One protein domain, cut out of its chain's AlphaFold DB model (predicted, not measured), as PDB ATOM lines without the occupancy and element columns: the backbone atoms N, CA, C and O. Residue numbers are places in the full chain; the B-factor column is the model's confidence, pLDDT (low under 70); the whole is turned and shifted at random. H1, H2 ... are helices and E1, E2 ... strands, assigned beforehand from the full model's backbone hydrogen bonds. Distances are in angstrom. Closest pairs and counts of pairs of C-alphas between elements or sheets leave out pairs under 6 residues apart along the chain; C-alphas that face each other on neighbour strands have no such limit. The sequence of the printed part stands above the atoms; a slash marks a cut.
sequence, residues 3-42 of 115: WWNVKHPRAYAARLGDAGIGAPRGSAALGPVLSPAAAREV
ATOM      1  N   TRP A   3     138.230 170.552 152.750       95.31
ATOM      2  CA  TRP A   3     137.881 169.415 151.912       95.31
ATOM      3  C   TRP A   3     138.006 168.151 152.738       95.31
ATOM      4  O   TRP A   3     138.710 168.123 153.748       95.31
ATOM      5  N   TRP A   4     137.299 167.111 152.323       95.75
ATOM      6  CA  TRP A   4     137.346 165.835 153.014       95.75
ATOM      7  C   TRP A   4     137.284 164.685 152.030       95.75
ATOM      8  O   TRP A   4     136.680 164.759 150.955       95.75
ATOM      9  N   ASN A   5     137.934 163.603 152.430       96.44
ATOM     10  CA  ASN A   5     138.005 162.375 151.668       96.44
ATOM     11  C   ASN A   5     136.716 161.566 151.764       96.44
ATOM     12  O   ASN A   5     135.889 161.759 152.660       96.44
ATOM     13  N   VAL A   6     136.577 160.598 150.859       94.38
ATOM     14  CA  VAL A   6     135.675 159.466 151.099       94.38
ATOM     15  C   VAL A   6     136.027 158.814 152.435       94.38
ATOM     16  O   VAL A   6     137.193 158.568 152.732       94.38
ATOM     17  N   LYS A   7     135.010 158.552 153.260       93.06
ATOM     18  CA  LYS A   7     135.211 158.085 154.641       93.06
ATOM     19  C   LYS A   7     135.608 156.611 154.722       93.06
ATOM     20  O   LYS A   7     136.292 156.211 155.654       93.06
ATOM     21  N   HIS A   8     135.154 155.796 153.767       92.81
ATOM     22  CA  HIS A   8     135.363 154.353 153.814       92.81
ATOM     23  C   HIS A   8     136.775 153.984 153.322       92.81
ATOM     24  O   HIS A   8     137.080 154.263 152.157       92.81
ATOM     25  N   PRO A   9     137.602 153.276 154.120       88.50
ATOM     26  CA  PRO A   9     138.981 152.944 153.751       88.50
ATOM     27  C   PRO A   9     139.113 152.227 152.400       88.50
ATOM     28  O   PRO A   9     139.968 152.586 151.598       88.50
ATOM     29  N   ARG A  10     138.216 151.276 152.086       87.19
ATOM     30  CA  ARG A  10     138.197 150.600 150.765       87.19
ATOM     31  C   ARG A  10     137.968 151.563 149.593       87.19
ATOM     32  O   ARG A  10     138.640 151.440 148.580       87.19
ATOM     33  N   ALA A  11     137.041 152.516 149.721       87.38
ATOM     34  CA  ALA A  11     136.771 153.494 148.664       87.38
ATOM     35  C   ALA A  11     137.923 154.501 148.524       87.38
ATOM     36  O   ALA A  11     138.223 154.947 147.421       87.38
ATOM     37  N   TYR A  12     138.577 154.839 149.639       87.75
ATOM     38  CA  TYR A  12     139.777 155.668 149.660       87.75
ATOM     39  C   TYR A  12     140.940 154.993 148.919       87.75
ATOM     40  O   TYR A  12     141.480 155.570 147.979       87.75
ATOM     41  N   ALA A  13     141.262 153.747 149.286       84.31
ATOM     42  CA  ALA A  13     142.321 152.960 148.656       84.31
ATOM     43  C   ALA A  13     142.056 152.741 147.158       84.31
ATOM     44  O   ALA A  13     142.947 152.947 146.344       84.31
ATOM     45  N   ALA A  14     140.810 152.428 146.781       84.38
ATOM     46  CA  ALA A  14     140.430 152.272 145.378       84.38
ATOM     47  C   ALA A  14     140.660 153.547 144.544       84.38
ATOM     48  O   ALA A  14     141.031 153.448 143.381       84.38
ATOM     49  N   ARG A  15     140.466 154.744 145.123       86.38
ATOM     50  CA  ARG A  15     140.735 156.014 144.426       86.38
ATOM     51  C   ARG A  15     142.228 156.290 144.276       86.38
ATOM     52  O   ARG A  15     142.643 156.761 143.226       86.38
ATOM     53  N   LEU A  16     143.034 155.971 145.285       82.94
ATOM     54  CA  LEU A  16     144.485 156.135 145.189       82.94
ATOM     55  C   LEU A  16     145.156 155.119 144.249       82.94
ATOM     56  O   LEU A  16     146.295 155.340 143.839       82.94
ATOM     57  N   GLY A  17     144.462 154.029 143.907       74.38
ATOM     58  CA  GLY A  17     145.037 152.895 143.188       74.38
ATOM     59  C   GLY A  17     146.107 152.171 144.014       74.38
ATOM     60  O   GLY A  17     146.319 152.469 145.193       74.38
ATOM     61  N   ASP A  18     146.826 151.244 143.380       61.81
ATOM     62  CA  ASP A  18     147.919 150.487 144.012       61.81
ATOM     63  C   ASP A  18     149.030 151.411 144.562       61.81
ATOM     64  O   ASP A  18     149.719 151.074 145.517       61.81
ATOM     65  N   ALA A  19     149.169 152.636 144.053       59.75
ATOM     66  CA  ALA A  19     150.154 153.601 144.547       59.75
ATOM     67  C   ALA A  19     149.880 154.127 145.979       59.75
ATOM     68  O   ALA A  19     150.760 154.747 146.576       59.75
ATOM     69  N   GLY A  20     148.677 153.916 146.531       57.22
ATOM     70  CA  GLY A  20     148.195 154.617 147.725       57.22
ATOM     71  C   GLY A  20     148.687 154.107 149.079       57.22
ATOM     72  O   GLY A  20     148.961 154.923 149.954       57.22
ATOM     73  N   ILE A  21     148.769 152.789 149.299       55.34
ATOM     74  CA  ILE A  21     149.176 152.198 150.587       55.34
ATOM     75  C   ILE A  21     149.802 150.819 150.333       55.34
ATOM     76  O   ILE A  21     149.095 149.852 150.071       55.34
ATOM     77  N   GLY A  22     151.129 150.714 150.439       54.56
ATOM     78  CA  GLY A  22     151.824 149.431 150.604       54.56
ATOM     79  C   GLY A  22     151.847 148.467 149.412       54.56
ATOM     80  O   GLY A  22     152.250 147.322 149.611       54.56
ATOM     81  N   ALA A  23     151.456 148.869 148.196       54.50
ATOM     82  CA  ALA A  23     151.606 147.965 147.058       54.50
ATOM     83  C   ALA A  23     153.093 147.695 146.766       54.50
ATOM     84  O   ALA A  23     153.924 148.609 146.864       54.50
ATOM     85  N   PRO A  24     153.445 146.454 146.387       55.09
ATOM     86  CA  PRO A  24     154.802 146.132 145.981       55.09
ATOM     87  C   PRO A  24     155.235 147.058 144.840       55.09
ATOM     88  O   PRO A  24     154.523 147.204 143.842       55.09
ATOM     89  N   ARG A  25     156.419 147.675 144.972       50.97
ATOM     90  CA  ARG A  25     157.070 148.395 143.868       50.97
ATOM     91  C   ARG A  25     157.145 147.447 142.663       50.97
ATOM     92  O   ARG A  25     157.873 146.464 142.724       50.97
ATOM     93  N   GLY A  26     156.392 147.741 141.600       52.66
ATOM     94  CA  GLY A  26     156.382 146.950 140.362       52.66
ATOM     95  C   GLY A  26     155.046 146.311 139.958       52.66
ATOM     96  O   GLY A  26     155.031 145.601 138.957       52.66
ATOM     97  N   SER A  27     153.931 146.547 140.668       56.88
ATOM     98  CA  SER A  27     152.598 146.134 140.179       56.88
ATOM     99  C   SER A  27     152.262 146.841 138.856       56.88
ATOM    100  O   SER A  27     152.275 148.069 138.773       56.88
ATOM    101  N   ALA A  28     151.983 146.054 137.815       54.28
ATOM    102  CA  ALA A  28     151.819 146.491 136.428       54.28
ATOM    103  C   ALA A  28     150.438 147.100 136.097       54.28
ATOM    104  O   ALA A  28     150.160 147.395 134.936       54.28
ATOM    105  N   ALA A  29     149.566 147.322 137.083       55.50
ATOM    106  CA  ALA A  29     148.285 147.991 136.872       55.50
ATOM    107  C   ALA A  29     148.417 149.502 137.129       55.50
ATOM    108  O   ALA A  29     147.967 150.029 138.144       55.50
ATOM    109  N   LEU A  30     149.044 150.217 136.192       58.00
ATOM    110  CA  LEU A  30     149.091 151.685 136.178       58.00
ATOM    111  C   LEU A  30     147.721 152.257 135.765       58.00
ATOM    112  O   LEU A  30     147.553 152.813 134.682       58.00
ATOM    113  N   GLY A  31     146.715 152.087 136.624       60.91
ATOM    114  CA  GLY A  31     145.496 152.892 136.567       60.91
ATOM    115  C   GLY A  31     145.780 154.331 137.029       60.91
ATOM    116  O   GLY A  31     146.725 154.554 137.790       60.91
ATOM    117  N   PRO A  32     144.995 155.331 136.593       66.44
ATOM    118  CA  PRO A  32     145.197 156.710 137.022       66.44
ATOM    119  C   PRO A  32     144.941 156.848 138.528       66.44
ATOM    120  O   PRO A  32     143.905 156.417 139.032       66.44
ATOM    121  N   VAL A  33     145.866 157.495 139.240       77.69
ATOM    122  CA  VAL A  33     145.645 157.907 140.633       77.69
ATOM    123  C   VAL A  33     144.547 158.972 140.640       77.69
ATOM    124  O   VAL A  33     144.705 160.044 140.053       77.69
ATOM    125  N   LEU A  34     143.427 158.683 141.301       85.25
ATOM    126  CA  LEU A  34     142.316 159.614 141.472       85.25
ATOM    127  C   LEU A  34     142.414 160.302 142.836       85.25
ATOM    128  O   LEU A  34     142.819 159.715 143.840       85.25
ATOM    129  N   SER A  35     141.976 161.561 142.899       87.62
ATOM    130  CA  SER A  35     141.876 162.259 144.180       87.62
ATOM    131  C   SER A  35     140.843 161.572 145.089       87.62
ATOM    132  O   SER A  35     139.698 161.354 144.677       87.62
ATOM    133  N   PRO A  36     141.185 161.276 146.355       91.00
ATOM    134  CA  PRO A  36     140.234 160.724 147.309       91.00
ATOM    135  C   PRO A  36     139.189 161.744 147.795       91.00
ATOM    136  O   PRO A  36     138.247 161.347 148.488       91.00
ATOM    137  N   ALA A  37     139.307 163.022 147.413       92.81
ATOM    138  CA  ALA A  37     138.385 164.083 147.805       92.81
ATOM    139  C   ALA A  37     136.932 163.743 147.422       92.81
ATOM    140  O   ALA A  37     136.615 163.462 146.265       92.81
ATOM    141  N   ALA A  38     136.036 163.747 148.406       94.62
ATOM    142  CA  ALA A  38     134.610 163.493 148.216       94.62
ATOM    143  C   ALA A  38     133.826 164.792 148.016       94.62
ATOM    144  O   ALA A  38     132.930 164.842 147.181       94.62
ATOM    145  N   ALA A  39     134.166 165.831 148.778       94.94
ATOM    146  CA  ALA A  39     133.562 167.149 148.664       94.94
ATOM    147  C   ALA A  39     134.481 168.223 149.262       94.94
ATOM    148  O   ALA A  39     135.519 167.933 149.868       94.94
ATOM    149  N   ARG A  40     134.094 169.479 149.042       95.31
ATOM    150  CA  ARG A  40     134.793 170.662 149.535       95.31
ATOM    151  C   ARG A  40     133.815 171.738 149.971       95.31
ATOM    152  O   ARG A  40     132.704 171.816 149.460       95.31
ATOM    153  N   GLU A  41     134.307 172.611 150.831       96.94
ATOM    154  CA  GLU A  41     133.649 173.829 151.276       96.94
ATOM    155  C   GLU A  41     134.589 175.023 151.043       96.94
ATOM    156  O   GLU A  41     135.772 175.011 151.420       96.94
ATOM    157  N   VAL A  42     134.067 176.068 150.403       96.25
ATOM    158  CA  VAL A  42     134.757 177.353 150.263       96.25
ATOM    159  C   VAL A  42     134.177 178.293 151.306       96.25
ATOM    160  O   VAL A  42     133.028 178.700 151.197       96.25
TER     161      VAL A  42
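Overview. This is residues 3 to 42 of the 115 residues of the protein "Coproporphyrinogen III oxidase" of bacterium ADurb.BinA028 (UniProt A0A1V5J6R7). A small two-stranded ribbon, E1 and E2, makes one end of a loose rod; one short helix, H1, follows E1, and a long loop, residues 17 to 36, runs out to the other end and folds back to E2. The printed part has 40 residues, in the order E1, H1, E2; the sheet, E1 - E2, is antiparallel. The class is mixed, helices and strands, with under half of the residues in named elements. The radius of gyration of the C-alphas is 11.5 A, and the spans are 38 by 17 by 11 A.

Along the chain. E1, residues 3 to 5, begins at C-alpha 3 (137.881, 169.415, 151.912) and is 7.0 A long. H1, residues 9 to 16, measures 10.7 A. E2, residues 37 to 41, measures 11.4 A and ends at C-alpha 41 (133.649, 173.829, 151.276).

Arrangement. E1 and E2 are antiparallel neighbours at 160 degrees; N 38 and O 4, 2.8 A apart, are within hydrogen-bond range. The closest C-alphas of E1 and H1, Asn 5 and Tyr 12, are 7.2 A apart. In H1 every O i to N i+4 pair is within hydrogen-bond range.

Size, cuts and confidence. The C-alphas farthest apart, Gly 26 and Val 42, are 38.6 A apart. The printed part has no cut. The link from E1 to H1 is tight; that from H1 to E2 is long. Residues 18 to 32 have pLDDT under 70.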